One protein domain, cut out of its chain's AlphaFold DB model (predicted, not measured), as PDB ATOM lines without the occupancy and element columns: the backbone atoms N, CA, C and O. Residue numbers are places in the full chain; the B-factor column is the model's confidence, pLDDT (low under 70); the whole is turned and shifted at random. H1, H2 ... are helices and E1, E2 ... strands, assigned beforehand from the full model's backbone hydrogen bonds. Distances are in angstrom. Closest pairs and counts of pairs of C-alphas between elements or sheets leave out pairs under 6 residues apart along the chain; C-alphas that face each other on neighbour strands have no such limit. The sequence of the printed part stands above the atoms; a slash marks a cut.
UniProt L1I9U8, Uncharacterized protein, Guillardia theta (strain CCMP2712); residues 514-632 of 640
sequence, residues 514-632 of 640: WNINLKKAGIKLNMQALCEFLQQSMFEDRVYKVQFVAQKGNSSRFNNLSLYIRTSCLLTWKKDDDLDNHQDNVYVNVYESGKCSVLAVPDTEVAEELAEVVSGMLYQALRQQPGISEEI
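What this domain is: This is residues 514 to 632 of the 640 residues of an uncharacterized protein of Guillardia theta (strain CCMP2712) (UniProt L1I9U8). A twisted sheet of four strands, E2 to E5, has both helices over one face, while its other face is bare. The long helix H2 runs slantwise over it and the short H1 lies along the strands, with the small strand pair E1 and E6 at one end of the domain and two loop tips, residues 552 to 557 and 576 to 581, sticking out. The printed part has 119 residues, with two named helices and six named strands in the order E1 H1 E2 E3 E4 E5 H2 E6; the class is mixed, helices and strands. The larger sheet has the order E2 - E3 - E4 - E5, antiparallel throughout. The whole is compact, with a radius of gyration of the C-alphas of 14.8 A and spans of 49 by 34 by 27 A.

How they stand to each other: E2, residues 543 to 549, E3, residues 560 to 566, E4, residues 585 to 591, and E5, residues 595 to 601, form a meander, each strand the antiparallel neighbour of the one before. N 547 and O 562 of the hairpin E2 and E3 are 2.9 A apart, within hydrogen-bond range. In the hairpin E3 and E4, N 563 and O 588 are 2.8 A apart; in the hairpin E4 and E5, N 589 and O 597 are 2.8 A apart. Residues 514 to 515 pair antiparallel with residues 595 to 596 of E5. H1, residues 527 to 534, and H2, residues 604 to 624, are on the same face of this sheet, in two layers, helices on one face of a sheet. H1 has a height over the sheet of 8.6 A and runs along the strands, at 5 degrees to E3 on the local plane; its closest C-alphas to E2 are those of Cys 531 and Phe 548, 6.3 A. H2 has a height over the sheet of 9.0 A and runs slantwise to the strands, at 54 degrees to E4 on the local plane. H2 touches H1 with residues 617 to 621 alone, about perpendicular at 81 degrees; the closest C-alphas are those of Phe 533 and Ala 621, 7.0 A. In both helices every O i to N i+4 pair is within hydrogen-bond range. E1, residues 523 to 525, and E6, residues 629 to 631, are antiparallel neighbours, with N 524 and O 630 3.0 A apart. E6 is apart from E5.

Where its parts are: E2 is 16.4 A from first to last C-alpha, E3 19.1 A, E4 19.2 A and E5 17.0 A. H2 is 30.0 A long, H1 10.3 A, E1 6.7 A and E6 6.0 A. C-alpha 543 opens E2 at (-27.355, 11.502, -6.350), and H2 ends with C-alpha 624 at (-25.806, 23.419, -19.249).

The domain as a whole: The printed part has no cut. The C-alphas farthest apart are those of Asp 578 and Ile 632, 49.3 A. The link from E3 to E4 is long, 18 residues. Low confidence, pLDDT under 70, falls on residues 551 to 558, 575 to 583, 626 and 629 to 632.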
ATOM      1  N   TRP A 514     -33.010  26.298   2.597       96.75
ATOM      2  CA  TRP A 514     -32.273  27.384   1.967       96.75
ATOM      3  C   TRP A 514     -32.945  27.755   0.645       96.75
ATOM      4  O   TRP A 514     -33.930  27.134   0.219       96.75
ATOM      5  N   ASN A 515     -32.447  28.801  -0.001       94.75
ATOM      6  CA  ASN A 515     -33.010  29.310  -1.240       94.75
ATOM      7  C   ASN A 515     -31.889  29.668  -2.210       94.75
ATOM      8  O   ASN A 515     -31.004  30.439  -1.863       94.75
ATOM      9  N   ILE A 516     -31.951  29.157  -3.440       91.25
ATOM     10  CA  ILE A 516     -31.035  29.558  -4.523       91.25
ATOM     11  C   ILE A 516     -31.503  30.823  -5.255       91.25
ATOM     12  O   ILE A 516     -31.023  31.125  -6.337       91.25
ATOM     13  N   ASN A 517     -32.473  31.553  -4.694       87.81
ATOM     14  CA  ASN A 517     -32.920  32.881  -5.123       87.81
ATOM     15  C   ASN A 517     -33.450  33.004  -6.563       87.81
ATOM     16  O   ASN A 517     -33.670  34.120  -7.033       87.81
ATOM     17  N   LEU A 518     -33.776  31.899  -7.240       86.38
ATOM     18  CA  LEU A 518     -34.254  31.915  -8.632       86.38
ATOM     19  C   LEU A 518     -35.484  32.797  -8.849       86.38
ATOM     20  O   LEU A 518     -35.571  33.513  -9.844       86.38
ATOM     21  N   LYS A 519     -36.403  32.829  -7.876       84.62
ATOM     22  CA  LYS A 519     -37.572  33.713  -7.934       84.62
ATOM     23  C   LYS A 519     -37.190  35.198  -8.044       84.62
ATOM     24  O   LYS A 519     -37.895  35.934  -8.729       84.62
ATOM     25  N   LYS A 520     -36.108  35.643  -7.388       82.94
ATOM     26  CA  LYS A 520     -35.621  37.036  -7.480       82.94
ATOM     27  C   LYS A 520     -35.083  37.339  -8.882       82.94
ATOM     28  O   LYS A 520     -35.272  38.449  -9.362       82.94
ATOM     29  N   ALA A 521     -34.509  36.339  -9.549       80.56
ATOM     30  CA  ALA A 521     -34.062  36.418 -10.940       80.56
ATOM     31  C   ALA A 521     -35.186  36.186 -11.973       80.56
ATOM     32  O   ALA A 521     -34.929  36.212 -13.170       80.56
ATOM     33  N   GLY A 522     -36.434  35.947 -11.546       82.50
ATOM     34  CA  GLY A 522     -37.539  35.646 -12.465       82.50
ATOM     35  C   GLY A 522     -37.422  34.282 -13.159       82.50
ATOM     36  O   GLY A 522     -38.071  34.064 -14.180       82.50
ATOM     37  N   ILE A 523     -36.621  33.370 -12.605       84.88
ATOM     38  CA  ILE A 523     -36.379  32.032 -13.149       84.88
ATOM     39  C   ILE A 523     -37.273  31.021 -12.432       84.88
ATOM     40  O   ILE A 523     -37.390  31.029 -11.201       84.88
ATOM     41  N   LYS A 524     -37.878  30.119 -13.207       88.19
ATOM     42  CA  LYS A 524     -38.595  28.948 -12.707       88.19
ATOM     43  C   LYS A 524     -37.917  27.671 -13.200       88.19
ATOM     44  O   LYS A 524     -37.552  27.575 -14.366       88.19
ATOM     45  N   LEU A 525     -37.760  26.689 -12.315       89.31
ATOM     46  CA  LEU A 525     -37.194  25.391 -12.680       89.31
ATOM     47  C   LEU A 525     -38.249  24.500 -13.345       89.31
ATOM     48  O   LEU A 525     -39.287  24.210 -12.744       89.31
ATOM     49  N   ASN A 526     -37.940  23.995 -14.536       90.38
ATOM     50  CA  ASN A 526     -38.652  22.881 -15.146       90.38
ATOM     51  C   ASN A 526     -38.263  21.586 -14.413       90.38
ATOM     52  O   ASN A 526     -37.201  21.011 -14.645       90.38
ATOM     53  N   MET A 527     -39.125  21.140 -13.496       90.56
ATOM     54  CA  MET A 527     -38.853  19.994 -12.618       90.56
ATOM     55  C   MET A 527     -38.646  18.677 -13.374       90.56
ATOM     56  O   MET A 527     -37.870  17.841 -12.917       90.56
ATOM     57  N   GLN A 528     -39.316  18.487 -14.515       89.94
ATOM     58  CA  GLN A 528     -39.184  17.273 -15.323       89.94
ATOM     59  C   GLN A 528     -37.816  17.236 -16.013       89.94
ATOM     60  O   GLN A 528     -37.084  16.262 -15.858       89.94
ATOM     61  N   ALA A 529     -37.438  18.327 -16.688       90.38
ATOM     62  CA  ALA A 529     -36.125  18.446 -17.323       90.38
ATOM     63  C   ALA A 529     -34.987  18.360 -16.291       90.38
ATOM     64  O   ALA A 529     -33.991  17.677 -16.511       90.38
ATOM     65  N   LEU A 530     -35.162  18.983 -15.119       93.12
ATOM     66  CA  LEU A 530     -34.211  18.878 -14.015       93.12
ATOM     67  C   LEU A 530     -34.087  17.438 -13.488       93.12
ATOM     68  O   LEU A 530     -32.981  16.995 -13.192       93.12
ATOM     69  N   CYS A 531     -35.199  16.704 -13.380       94.06
ATOM     70  CA  CYS A 531     -35.188  15.297 -12.984       94.06
ATOM     71  C   CYS A 531     -34.365  14.453 -13.962       94.06
ATOM     72  O   CYS A 531     -33.510  13.691 -13.527       94.06
ATOM     73  N   GLU A 532     -34.602  14.605 -15.265       92.06
ATOM     74  CA  GLU A 532     -33.885  13.877 -16.320       92.06
ATOM     75  C   GLU A 532     -32.394  14.235 -16.348       92.06
ATOM     76  O   GLU A 532     -31.542  13.361 -16.496       92.06
ATOM     77  N   PHE A 533     -32.061  15.510 -16.138       93.69
ATOM     78  CA  PHE A 533     -30.679  15.974 -16.068       93.69
ATOM     79  C   PHE A 533     -29.922  15.387 -14.870       93.69
ATOM     80  O   PHE A 533     -28.810  14.888 -15.023       93.69
ATOM     81  N   LEU A 534     -30.534  15.376 -13.682       95.25
ATOM     82  CA  LEU A 534     -29.912  14.839 -12.465       95.25
ATOM     83  C   LEU A 534     -29.847  13.298 -12.428       95.25
ATOM     84  O   LEU A 534     -29.213  12.749 -11.532       95.25
ATOM     85  N   GLN A 535     -30.473  12.598 -13.384       94.81
ATOM     86  CA  GLN A 535     -30.338  11.143 -13.576       94.81
ATOM     87  C   GLN A 535     -29.128  10.751 -14.436       94.81
ATOM     88  O   GLN A 535     -28.881   9.563 -14.631       94.81
ATOM     89  N   GLN A 536     -28.387  11.718 -14.981       93.38
ATOM     90  CA  GLN A 536     -27.211  11.438 -15.804       93.38
ATOM     91  C   GLN A 536     -26.057  10.858 -14.974       93.38
ATOM     92  O   GLN A 536     -25.871  11.212 -13.809       93.38
ATOM     93  N   SER A 537     -25.224  10.029 -15.610       93.94
ATOM     94  CA  SER A 537     -24.140   9.281 -14.951       93.94
ATOM     95  C   SER A 537     -23.124  10.160 -14.213       93.94
ATOM     96  O   SER A 537     -22.523   9.741 -13.230       93.94
ATOM     97  N   MET A 538     -22.955  11.410 -14.642       93.94
ATOM     98  CA  MET A 538     -22.058  12.383 -14.008       93.94
ATOM     99  C   MET A 538     -22.479  12.830 -12.594       93.94
ATOM    100  O   MET A 538     -21.720  13.542 -11.935       93.94
ATOM    101  N   PHE A 539     -23.691  12.475 -12.160       95.00
ATOM    102  CA  PHE A 539     -24.201  12.754 -10.818       95.00
ATOM    103  C   PHE A 539     -24.332  11.492  -9.959       95.00
ATOM    104  O   PHE A 539     -24.738  11.610  -8.809       95.00
ATOM    105  N   GLU A 540     -24.004  10.296 -10.462       93.62
ATOM    106  CA  GLU A 540     -24.169   9.030  -9.720       93.62
ATOM    107  C   GLU A 540     -23.359   8.972  -8.416       93.62
ATOM    108  O   GLU A 540     -23.750   8.281  -7.470       93.62
ATOM    109  N   ASP A 541     -22.257   9.720  -8.358       93.44
ATOM    110  CA  ASP A 541     -21.386   9.884  -7.194       93.44
ATOM    111  C   ASP A 541     -22.050  10.670  -6.049       93.44
ATOM    112  O   ASP A 541     -21.696  10.491  -4.883       93.44
ATOM    113  N   ARG A 542     -23.045  11.503  -6.371       94.88
ATOM    114  CA  ARG A 542     -23.724  12.422  -5.442       94.88
ATOM    115  C   ARG A 542     -25.205  12.108  -5.261       94.88
ATOM    116  O   ARG A 542     -25.718  12.162  -4.149       94.88
ATOM    117  N   VAL A 543     -25.913  11.764  -6.331       96.12
ATOM    118  CA  VAL A 543     -27.355  11.502  -6.350       96.12
ATOM    119  C   VAL A 543     -27.586   9.997  -6.352       96.12
ATOM    120  O   VAL A 543     -27.293   9.297  -7.316       96.12
ATOM    121  N   TYR A 544     -28.160   9.485  -5.266       94.88
ATOM    122  CA  TYR A 544     -28.597   8.093  -5.182       94.88
ATOM    123  C   TYR A 544     -29.908   7.866  -5.931       94.88
ATOM    124  O   TYR A 544     -30.084   6.872  -6.635       94.88
ATOM    125  N   LYS A 545     -30.859   8.786  -5.753       94.56
ATOM    126  CA  LYS A 545     -32.183   8.712  -6.366       94.56
ATOM    127  C   LYS A 545     -32.753  10.110  -6.539       94.56
ATOM    128  O   LYS A 545     -32.677  10.936  -5.634       94.56
ATOM    129  N   VAL A 546     -33.409  10.340  -7.668       94.06
ATOM    130  CA  VAL A 546     -34.210  11.537  -7.921       94.06
ATOM    131  C   VAL A 546     -35.600  11.128  -8.391       94.06
ATOM    132  O   VAL A 546     -35.754  10.194  -9.181       94.06
ATOM    133  N   GLN A 547     -36.622  11.787  -7.858       91.94
ATOM    134  CA  GLN A 547     -38.014  11.508  -8.174       91.94
ATOM    135  C   GLN A 547     -38.794  12.811  -8.303       91.94
ATOM    136  O   GLN A 547     -38.889  13.588  -7.354       91.94
ATOM    137  N   PHE A 548     -39.409  13.024  -9.462       87.75
ATOM    138  CA  PHE A 548     -40.382  14.092  -9.624       87.75
ATOM    139  C   PHE A 548     -41.724  13.676  -9.012       87.75
ATOM    140  O   PHE A 548     -42.313  12.662  -9.395       87.75
ATOM    141  N   VAL A 549     -42.205  14.446  -8.034       80.38
ATOM    142  CA  VAL A 549     -43.478  14.197  -7.356       80.38
ATOM    143  C   VAL A 549     -44.506  15.204  -7.862       80.38
ATOM    144  O   VAL A 549     -44.630  16.315  -7.354       80.38
ATOM    145  N   ALA A 550     -45.270  14.793  -8.874       70.00
ATOM    146  CA  ALA A 550     -46.459  15.509  -9.320       70.00
ATOM    147  C   ALA A 550     -47.676  15.004  -8.527       70.00
ATOM    148  O   ALA A 550     -48.197  13.917  -8.796       70.00
ATOM    149  N   GLN A 551     -48.136  15.755  -7.522       60.62
ATOM    150  CA  GLN A 551     -49.342  15.369  -6.781       60.62
ATOM    151  C   GLN A 551     -50.588  15.487  -7.675       60.62
ATOM    152  O   GLN A 551     -51.049  16.583  -7.993       60.62
ATOM    153  N   LYS A 552     -51.174  14.345  -8.058       46.09
ATOM    154  CA  LYS A 552     -52.488  14.287  -8.718       46.09
ATOM    155  C   LYS A 552     -53.601  14.479  -7.677       46.09
ATOM    156  O   LYS A 552     -53.972  13.535  -6.988       46.09
ATOM    157  N   GLY A 553     -54.140  15.694  -7.568       50.53
ATOM    158  CA  GLY A 553     -55.304  16.021  -6.730       50.53
ATOM    159  C   GLY A 553     -55.644  17.517  -6.742       50.53
ATOM    160  O   GLY A 553     -54.806  18.330  -7.115       50.53
ATOM    161  N   ASN A 554     -56.861  17.888  -6.313       41.19
ATOM    162  CA  ASN A 554     -57.429  19.259  -6.314       41.19
ATOM    163  C   ASN A 554     -56.611  20.340  -5.560       41.19
ATOM    164  O   ASN A 554     -57.008  21.503  -5.512       41.19
ATOM    165  N   SER A 555     -55.466  19.982  -4.984       44.94
ATOM    166  CA  SER A 555     -54.457  20.895  -4.456       44.94
ATOM    167  C   SER A 555     -53.143  20.698  -5.214       44.94
ATOM    168  O   SER A 555     -52.194  20.131  -4.680       44.94
ATOM    169  N   SER A 556     -53.071  21.206  -6.445       44.09
ATOM    170  CA  SER A 556     -51.874  21.283  -7.307       44.09
ATOM    171  C   SER A 556     -50.729  22.145  -6.735       44.09
ATOM    172  O   SER A 556     -49.942  22.725  -7.477       44.09
ATOM    173  N   ARG A 557     -50.660  22.328  -5.413       53.06
ATOM    174  CA  ARG A 557     -49.901  23.426  -4.807       53.06
ATOM    175  C   ARG A 557     -48.404  23.170  -4.684       53.06
ATOM    176  O   ARG A 557     -47.683  24.145  -4.510       53.06
ATOM    177  N   PHE A 558     -47.926  21.931  -4.801       60.53
ATOM    178  CA  PHE A 558     -46.494  21.648  -4.681       60.53
ATOM    179  C   PHE A 558     -46.058  20.560  -5.662       60.53
ATOM    180  O   PHE A 558     -46.114  19.375  -5.357       60.53
ATOM    181  N   ASN A 559     -45.608  20.989  -6.840       77.62
ATOM    182  CA  ASN A 559     -44.670  20.206  -7.631       77.62
ATOM    183  C   ASN A 559     -43.298  20.342  -6.969       77.62
ATOM    184  O   ASN A 559     -42.799  21.459  -6.786       77.62
ATOM    185  N   ASN A 560     -42.701  19.221  -6.587       88.69
ATOM    186  CA  ASN A 560     -41.358  19.198  -6.029       88.69
ATOM    187  C   ASN A 560     -40.556  18.035  -6.605       88.69
ATOM    188  O   ASN A 560     -41.092  16.996  -6.997       88.69
ATOM    189  N   LEU A 561     -39.247  18.234  -6.630       93.44
ATOM    190  CA  LEU A 561     -38.277  17.200  -6.918       93.44
ATOM    191  C   LEU A 561     -37.750  16.656  -5.591       93.44
ATOM    192  O   LEU A 561     -37.238  17.406  -4.761       93.44
ATOM    193  N   SER A 562     -37.902  15.357  -5.386       94.19
ATOM    194  CA  SER A 562     -37.330  14.626  -4.262       94.19
ATOM    195  C   SER A 562     -35.943  14.124  -4.653       94.19
ATOM    196  O   SER A 562     -35.820  13.319  -5.575       94.19
ATOM    197  N   LEU A 563     -34.914  14.584  -3.953       95.06
ATOM    198  CA  LEU A 563     -33.520  14.190  -4.130       95.06
ATOM    199  C   LEU A 563     -33.052  13.373  -2.927       95.06
ATOM    200  O   LEU A 563     -33.277  13.756  -1.784       95.06
ATOM    201  N   TYR A 564     -32.375  12.265  -3.197       95.25
ATOM    202  CA  TYR A 564     -31.654  11.470  -2.214       95.25
ATOM    203  C   TYR A 564     -30.168  11.625  -2.513       95.25
ATOM    204  O   TYR A 564     -29.681  11.095  -3.513       95.25
ATOM    205  N   ILE A 565     -29.478  12.394  -1.678       96.19
ATOM    206  CA  ILE A 565     -28.053  12.699  -1.812       96.19
ATOM    207  C   ILE A 565     -27.258  11.681  -1.007       96.19
ATOM    208  O   ILE A 565     -27.583  11.445   0.151       96.19
ATOM    209  N   ARG A 566     -26.237  11.071  -1.604       94.12
ATOM    210  CA  ARG A 566     -25.372  10.100  -0.928       94.12
ATOM    211  C   ARG A 566     -24.583  10.793   0.174       94.12
ATOM    212  O   ARG A 566     -23.943  11.807  -0.075       94.12
ATOM    213  N   THR A 567     -24.549  10.223   1.371       92.56
ATOM    214  CA  THR A 567     -23.725  10.776   2.460       92.56
ATOM    215  C   THR A 567     -22.228  10.678   2.161       92.56
ATOM    216  O   THR A 567     -21.456  11.486   2.656       92.56
ATOM    217  N   SER A 568     -21.814   9.763   1.275       92.00
ATOM    218  CA  SER A 568     -20.420   9.618   0.832       92.00
ATOM    219  C   SER A 568     -19.861  10.829   0.081       92.00
ATOM    220  O   SER A 568     -18.646  10.915  -0.073       92.00
ATOM    221  N   CYS A 569     -20.712  11.730  -0.422       92.75
ATOM    222  CA  CYS A 569     -20.260  12.969  -1.055       92.75
ATOM    223  C   CYS A 569     -20.186  14.158  -0.083       92.75
ATOM    224  O   CYS A 569     -19.941  15.272  -0.534       92.75
ATOM    225  N   LEU A 570     -20.441  13.933   1.211       93.06
ATOM    226  CA  LEU A 570     -20.371  14.938   2.269       93.06
ATOM    227  C   LEU A 570     -19.143  14.641   3.142       93.06
ATOM    228  O   LEU A 570     -19.094  13.631   3.842       93.06
ATOM    229  N   LEU A 571     -18.139  15.506   3.075       89.88
ATOM    230  CA  LEU A 571     -16.858  15.401   3.769       89.88
ATOM    231  C   LEU A 571     -17.013  15.505   5.286       89.88
ATOM    232  O   LEU A 571     -16.294  14.840   6.030       89.88
ATOM    233  N   THR A 572     -17.946  16.339   5.742       87.12
ATOM    234  CA  THR A 572     -18.198  16.575   7.169       87.12
ATOM    235  C   THR A 572     -19.120  15.525   7.783       87.12
ATOM    236  O   THR A 572     -19.291  15.490   9.002       87.12
ATOM    237  N   TRP A 573     -19.672  14.612   6.971       86.56
ATOM    238  CA  TRP A 573     -20.520  13.529   7.456       86.56
ATOM    239  C   TRP A 573     -19.701  12.506   8.245       86.56
ATOM    240  O   TRP A 573     -19.105  11.574   7.699       86.56
ATOM    241  N   LYS A 574     -19.698  12.657   9.567       79.31
ATOM    242  CA  LYS A 574     -19.085  11.689  10.472       79.31
ATOM    243  C   LYS A 574     -20.030  10.511  10.678       79.31
ATOM    244  O   LYS A 574     -21.208  10.683  10.986       79.31
ATOM    245  N   LYS A 575     -19.503   9.298  10.514       66.69
ATOM    246  CA  LYS A 575     -20.168   8.098  11.019       66.69
ATOM    247  C   LYS A 575     -19.991   8.093  12.533       66.69
ATOM    248  O   LYS A 575     -18.866   8.001  13.007       66.69
ATOM    249  N   ASP A 576     -21.086   8.251  13.265       62.81
ATOM    250  CA  ASP A 576     -21.099   7.942  14.694       62.81
ATOM    251  C   ASP A 576     -21.121   6.419  14.834       62.81
ATOM    252  O   ASP A 576     -22.151   5.798  14.580       62.81
ATOM    253  N   ASP A 577     -19.999   5.820  15.231       57.50
ATOM    254  CA  ASP A 577     -19.838   4.359  15.340       57.50
ATOM    255  C   ASP A 577     -20.850   3.688  16.306       57.50
ATOM    256  O   ASP A 577     -21.015   2.471  16.288       57.50
ATOM    257  N   ASP A 578     -21.575   4.472  17.113       53.56
ATOM    258  CA  ASP A 578     -22.512   4.006  18.144       53.56
ATOM    259  C   ASP A 578     -23.992   3.918  17.699       53.56
ATOM    260  O   ASP A 578     -24.852   3.496  18.483       53.56
ATOM    261  N   LEU A 579     -24.345   4.340  16.478       56.12
ATOM    262  CA  LEU A 579     -25.737   4.406  16.005       56.12
ATOM    263  C   LEU A 579     -25.941   3.564  14.735       56.12
ATOM    264  O   LEU A 579     -25.940   4.101  13.633       56.12
ATOM    265  N   ASP A 580     -26.265   2.274  14.901       49.16
ATOM    266  CA  ASP A 580     -26.595   1.265  13.858       49.16
ATOM    267  C   ASP A 580     -27.701   1.655  12.838       49.16
ATOM    268  O   ASP A 580     -28.081   0.872  11.968       49.16
ATOM    269  N   ASN A 581     -28.252   2.865  12.919       52.19
ATOM    270  CA  ASN A 581     -29.311   3.388  12.060       52.19
ATOM    271  C   ASN A 581     -28.762   4.436  11.077       52.19
ATOM    272  O   ASN A 581     -29.252   5.566  10.994       52.19
ATOM    273  N   HIS A 582     -27.721   4.080  10.326       58.88
ATOM    274  CA  HIS A 582     -27.154   4.981   9.329       58.88
ATOM    275  C   HIS A 582     -28.060   5.084   8.100       58.88
ATOM    276  O   HIS A 582     -28.321   4.107   7.399       58.88
ATOM    277  N   GLN A 583     -28.543   6.294   7.819       67.50
ATOM    278  CA  GLN A 583     -29.084   6.614   6.505       67.50
ATOM    279  C   GLN A 583     -27.911   6.818   5.541       67.50
ATOM    280  O   GLN A 583     -27.147   7.766   5.692       67.50
ATOM    281  N   ASP A 584     -27.796   5.966   4.521       83.56
ATOM    282  CA  ASP A 584     -26.793   6.129   3.452       83.56
ATOM    283  C   ASP A 584     -27.041   7.373   2.587       83.56
ATOM    284  O   ASP A 584     -26.189   7.781   1.795       83.56
ATOM    285  N   ASN A 585     -28.232   7.965   2.701       90.06
ATOM    286  CA  ASN A 585     -28.661   9.068   1.861       90.06
ATOM    287  C   ASN A 585     -29.475  10.097   2.646       90.06
ATOM    288  O   ASN A 585     -30.341   9.735   3.443       90.06
ATOM    289  N   VAL A 586     -29.272  11.371   2.329       91.88
ATOM    290  CA  VAL A 586     -30.025  12.503   2.866       91.88
ATOM    291  C   VAL A 586     -31.128  12.912   1.898       91.88
ATOM    292  O   VAL A 586     -30.906  13.057   0.696       91.88
ATOM    293  N   TYR A 587     -32.332  13.119   2.426       94.00
ATOM    294  CA  TYR A 587     -33.494  13.511   1.636       94.00
ATOM    295  C   TYR A 587     -33.661  15.033   1.550       94.00
ATOM    296  O   TYR A 587     -33.850  15.706   2.568       94.00
ATOM    297  N   VAL A 588     -33.696  15.559   0.326       95.75
ATOM    298  CA  VAL A 588     -33.883  16.978   0.008       95.75
ATOM    299  C   VAL A 588     -35.085  17.159  -0.919       95.75
ATOM    300  O   VAL A 588     -35.221  16.480  -1.931       95.75
ATOM    301  N   ASN A 589     -35.958  18.113  -0.607       95.25
ATOM    302  CA  ASN A 589     -36.966  18.615  -1.535       95.25
ATOM    303  C   ASN A 589     -36.442  19.858  -2.248       95.25
ATOM    304  O   ASN A 589     -36.046  20.817  -1.586       95.25
ATOM    305  N   VAL A 590     -36.557  19.891  -3.571       95.44
ATOM    306  CA  VAL A 590     -36.344  21.088  -4.390       95.44
ATOM    307  C   VAL A 590     -37.680  21.524  -4.979       95.44
ATOM    308  O   VAL A 590     -38.436  20.712  -5.510       95.44
ATOM    309  N   TYR A 591     -37.992  22.811  -4.864       93.81
ATOM    310  CA  TYR A 591     -39.228  23.402  -5.375       93.81
ATOM    311  C   TYR A 591     -38.965  24.213  -6.651       93.81
ATOM    312  O   TYR A 591     -37.870  24.740  -6.844       93.81
ATOM    313  N   GLU A 592     -39.995  24.400  -7.486       90.75
ATOM    314  CA  GLU A 592     -39.939  25.190  -8.738       90.75
ATOM    315  C   GLU A 592     -39.362  26.604  -8.563       90.75
ATOM    316  O   GLU A 592     -38.775  27.162  -9.488       90.75
ATOM    317  N   SER A 593     -39.510  27.180  -7.367       89.94
ATOM    318  CA  SER A 593     -39.011  28.511  -7.011       89.94
ATOM    319  C   SER A 593     -37.513  28.579  -6.700       89.94
ATOM    320  O   SER A 593     -37.015  29.673  -6.431       89.94
ATOM    321  N   GLY A 594     -36.814  27.440  -6.648       91.00
ATOM    322  CA  GLY A 594     -35.443  27.353  -6.142       91.00
ATOM    323  C   GLY A 594     -35.343  27.297  -4.611       91.00
ATOM    324  O   GLY A 594     -34.252  27.298  -4.045       91.00
ATOM    325  N   LYS A 595     -36.469  27.223  -3.898       94.56
ATOM    326  CA  LYS A 595     -36.431  26.875  -2.476       94.56
ATOM    327  C   LYS A 595     -36.035  25.406  -2.337       94.56
ATOM    328  O   LYS A 595     -36.505  24.575  -3.112       94.56
ATOM    329  N   CYS A 596     -35.242  25.095  -1.323       95.88
ATOM    330  CA  CYS A 596     -34.876  23.731  -0.969       95.88
ATOM    331  C   CYS A 596     -35.192  23.471   0.508       95.88
ATOM    332  O   CYS A 596     -35.135  24.390   1.328       95.88
ATOM    333  N   SER A 597     -35.565  22.246   0.867       95.19
ATOM    334  CA  SER A 597     -35.722  21.830   2.264       95.19
ATOM    335  C   SER A 597     -35.140  20.447   2.498       95.19
ATOM    336  O   SER A 597     -35.222  19.582   1.634       95.19
ATOM    337  N   VAL A 598     -34.577  20.238   3.680       94.06
ATOM    338  CA  VAL A 598     -34.031  18.953   4.124       94.06
ATOM    339  C   VAL A 598     -34.775  18.512   5.370       94.06
ATOM    340  O   VAL A 598     -35.078  19.352   6.216       94.06
ATOM    341  N   LEU A 599     -35.123  17.226   5.455       84.94
ATOM    342  CA  LEU A 599     -35.954  16.697   6.546       84.94
ATOM    343  C   LEU A 599     -35.157  16.201   7.752       84.94
ATOM    344  O   LEU A 599     -35.695  16.215   8.855       84.94
ATOM    345  N   ALA A 600     -33.928  15.736   7.546       86.69
ATOM    346  CA  ALA A 600     -33.097  15.195   8.610       86.69
ATOM    347  C   ALA A 600     -31.615  15.311   8.238       86.69
ATOM    348  O   ALA A 600     -31.147  14.607   7.348       86.69
ATOM    349  N   VAL A 601     -30.897  16.197   8.923       89.12
ATOM    350  CA  VAL A 601     -29.425  16.293   8.906       89.12
ATOM    351  C   VAL A 601     -28.903  16.327  10.341       89.12
ATOM    352  O   VAL A 601     -29.613  16.827  11.211       89.12
ATOM    353  N   PRO A 602     -27.725  15.755  10.628       85.62
ATOM    354  CA  PRO A 602     -27.237  15.594  11.999       85.62
ATOM    355  C   PRO A 602     -26.909  16.929  12.677       85.62
ATOM    356  O   PRO A 602     -27.199  17.105  13.859       85.62
ATOM    357  N   ASP A 603     -26.363  17.880  11.922       87.69
ATOM    358  CA  ASP A 603     -25.935  19.182  12.416       87.69
ATOM    359  C   ASP A 603     -25.950  20.234  11.294       87.69
ATOM    360  O   ASP A 603     -26.281  19.953  10.139       87.69
ATOM    361  N   THR A 604     -25.653  21.479  11.668       89.25
ATOM    362  CA  THR A 604     -25.682  22.635  10.768       89.25
ATOM    363  C   THR A 604     -24.526  22.630   9.763       89.25
ATOM    364  O   THR A 604     -24.704  23.127   8.657       89.25
ATOM    365  N   GLU A 605     -23.363  22.078  10.117       91.50
ATOM    366  CA  GLU A 605     -22.185  22.049   9.240       91.50
ATOM    367  C   GLU A 605     -22.448  21.129   8.042       91.50
ATOM    368  O   GLU A 605     -22.366  21.557   6.889       91.50
ATOM    369  N   VAL A 606     -22.935  19.919   8.321       91.75
ATOM    370  CA  VAL A 606     -23.399  18.965   7.311       91.75
ATOM    371  C   VAL A 606     -24.548  19.545   6.481       91.75
ATOM    372  O   VAL A 606     -24.642  19.303   5.276       91.75
ATOM    373  N   ALA A 607     -25.448  20.309   7.107       92.31
ATOM    374  CA  ALA A 607     -26.558  20.944   6.407       92.31
ATOM    375  C   ALA A 607     -26.100  22.006   5.394       92.31
ATOM    376  O   ALA A 607     -26.673  22.096   4.305       92.31
ATOM    377  N   GLU A 608     -25.087  22.801   5.744       94.50
ATOM    378  CA  GLU A 608     -24.502  23.804   4.853       94.50
ATOM    379  C   GLU A 608     -23.724  23.154   3.708       94.50
ATOM    380  O   GLU A 608     -23.905  23.556   2.556       94.50
ATOM    381  N   GLU A 609     -22.947  22.103   3.985       94.88
ATOM    382  CA  GLU A 609     -22.256  21.333   2.946       94.88
ATOM    383  C   GLU A 609     -23.256  20.697   1.966       94.88
ATOM    384  O   GLU A 609     -23.130  20.822   0.746       94.88
ATOM    385  N   LEU A 610     -24.319  20.072   2.481       95.62
ATOM    386  CA  LEU A 610     -25.397  19.532   1.655       95.62
ATOM    387  C   LEU A 610     -26.050  20.620   0.793       95.62
ATOM    388  O   LEU A 610     -26.352  20.386  -0.382       95.62
ATOM    389  N   ALA A 611     -26.287  21.802   1.367       95.81
ATOM    390  CA  ALA A 611     -26.851  22.929   0.640       95.81
ATOM    391  C   ALA A 611     -25.918  23.391  -0.489       95.81
ATOM    392  O   ALA A 611     -26.405  23.675  -1.584       95.81
ATOM    393  N   GLU A 612     -24.603  23.413  -0.263       95.19
ATOM    394  CA  GLU A 612     -23.594  23.720  -1.279       95.19
ATOM    395  C   GLU A 612     -23.586  22.686  -2.413       95.19
ATOM    396  O   GLU A 612     -23.713  23.066  -3.579       95.19
ATOM    397  N   VAL A 613     -23.540  21.390  -2.088       95.56
ATOM    398  CA  VAL A 613     -23.555  20.300  -3.080       95.56
ATOM    399  C   VAL A 613     -24.806  20.371  -3.955       95.56
ATOM    400  O   VAL A 613     -24.720  20.351  -5.188       95.56
ATOM    401  N   VAL A 614     -25.985  20.491  -3.336       96.62
ATOM    402  CA  VAL A 614     -27.256  20.567  -4.068       96.62
ATOM    403  C   VAL A 614     -27.320  21.834  -4.912       96.62
ATOM    404  O   VAL A 614     -27.662  21.763  -6.092       96.62
ATOM    405  N   SER A 615     -26.967  22.993  -4.355       95.25
ATOM    406  CA  SER A 615     -26.976  24.250  -5.104       95.25
ATOM    407  C   SER A 615     -25.990  24.236  -6.270       95.25
ATOM    408  O   SER A 615     -26.355  24.683  -7.355       95.25
ATOM    409  N   GLY A 616     -24.804  23.647  -6.106       93.75
ATOM    410  CA  GLY A 616     -23.831  23.453  -7.181       93.75
ATOM    411  C   GLY A 616     -24.400  22.642  -8.348       93.75
ATOM    412  O   GLY A 616     -24.278  23.058  -9.502       93.75
ATOM    413  N   MET A 617     -25.104  21.541  -8.064       95.19
ATOM    414  CA  MET A 617     -25.781  20.748  -9.101       95.19
ATOM    415  C   MET A 617     -26.901  21.533  -9.797       95.19
ATOM    416  O   MET A 617     -27.027  21.470 -11.020       95.19
ATOM    417  N   LEU A 618     -27.690  22.314  -9.050       93.75
ATOM    418  CA  LEU A 618     -28.747  23.153  -9.625       93.75
ATOM    419  C   LEU A 618     -28.173  24.261 -10.522       93.75
ATOM    420  O   LEU A 618     -28.697  24.509 -11.608       93.75
ATOM    421  N   TYR A 619     -27.075  24.899 -10.115       91.88
ATOM    422  CA  TYR A 619     -26.386  25.895 -10.936       91.88
ATOM    423  C   TYR A 619     -25.770  25.283 -12.192       91.88
ATOM    424  O   TYR A 619     -25.844  25.879 -13.267       91.88
ATOM    425  N   GLN A 620     -25.207  24.080 -12.086       90.50
ATOM    426  CA  GLN A 620     -24.702  23.346 -13.239       90.50
ATOM    427  C   GLN A 620     -25.821  23.020 -14.235       90.50
ATOM    428  O   GLN A 620     -25.651  23.256 -15.431       90.50
ATOM    429  N   ALA A 621     -26.975  22.559 -13.747       89.62
ATOM    430  CA  ALA A 621     -28.152  22.289 -14.568       89.62
ATOM    431  C   ALA A 621     -28.617  23.539 -15.333       89.62
ATOM    432  O   ALA A 621     -28.787  23.498 -16.552       89.62
ATOM    433  N   LEU A 622     -28.728  24.675 -14.637       87.38
ATOM    434  CA  LEU A 622     -29.120  25.958 -15.233       87.38
ATOM    435  C   LEU A 622     -28.134  26.460 -16.297       87.38
ATOM    436  O   LEU A 622     -28.553  27.072 -17.275       87.38
ATOM    437  N   ARG A 623     -26.830  26.200 -16.136       84.81
ATOM    438  CA  ARG A 623     -25.802  26.598 -17.116       84.81
ATOM    439  C   ARG A 623     -25.780  25.706 -18.354       84.81
ATOM    440  O   ARG A 623     -25.498  26.192 -19.444       84.81
ATOM    441  N   GLN A 624     -26.008  24.405 -18.185       80.12
ATOM    442  CA  GLN A 624     -25.806  23.419 -19.249       80.12
ATOM    443  C   GLN A 624     -27.061  23.153 -20.084       80.12
ATOM    444  O   GLN A 624     -26.942  22.732 -21.233       80.12
ATOM    445  N   GLN A 625     -28.256  23.411 -19.547       74.69
ATOM    446  CA  GLN A 625     -29.507  23.213 -20.272       74.69
ATOM    447  C   GLN A 625     -30.428  24.432 -20.135       74.69
ATOM    448  O   GLN A 625     -31.177  24.529 -19.163       74.69
ATOM    449  N   PRO A 626     -30.467  25.319 -21.148       67.75
ATOM    450  CA  PRO A 626     -31.383  26.461 -21.167       67.75
ATOM    451  C   PRO A 626     -32.858  26.060 -21.004       67.75
ATOM    452  O   PRO A 626     -33.650  26.826 -20.470       67.75
ATOM    453  N   GLY A 627     -33.228  24.838 -21.413       70.94
ATOM    454  CA  GLY A 627     -34.579  24.285 -21.250       70.94
ATOM    455  C   GLY A 627     -34.973  23.926 -19.809       70.94
ATOM    456  O   GLY A 627     -36.144  23.643 -19.561       70.94
ATOM    457  N   ILE A 628     -34.029  23.941 -18.857       72.38
ATOM    458  CA  ILE A 628     -34.310  23.743 -17.424       72.38
ATOM    459  C   ILE A 628     -34.833  25.034 -16.782       72.38
ATOM    460  O   ILE A 628     -35.598  24.972 -15.818       72.38
ATOM    461  N   SER A 629     -34.463  26.200 -17.317       67.62
ATOM    462  CA  SER A 629     -35.011  27.489 -16.901       67.62
ATOM    463  C   SER A 629     -36.177  27.894 -17.796       67.62
ATOM    464  O   SER A 629     -36.004  28.150 -18.984       67.62
ATOM    465  N   GLU A 630     -37.358  28.037 -17.210       69.25
ATOM    466  CA  GLU A 630     -38.419  28.831 -17.815       69.25
ATOM    467  C   GLU A 630     -38.252  30.267 -17.310       69.25
ATOM    468  O   GLU A 630     -38.468  30.551 -16.126       69.25
ATOM    469  N   GLU A 631     -37.833  31.181 -18.188       63.00
ATOM    470  CA  GLU A 631     -37.953  32.607 -17.894       63.00
ATOM    471  C   GLU A 631     -39.432  32.923 -17.703       63.00
ATOM    472  O   GLU A 631     -40.261  32.722 -18.598       63.00
ATOM    473  N   ILE A 632     -39.780  33.438 -16.526       56.84
ATOM    474  CA  ILE A 632     -41.115  33.962 -16.302       56.84
ATOM    475  C   ILE A 632     -41.208  35.210 -17.176       56.84
ATOM    476  O   ILE A 632     -40.720  36.274 -16.796       56.84
TER     477      ILE A 632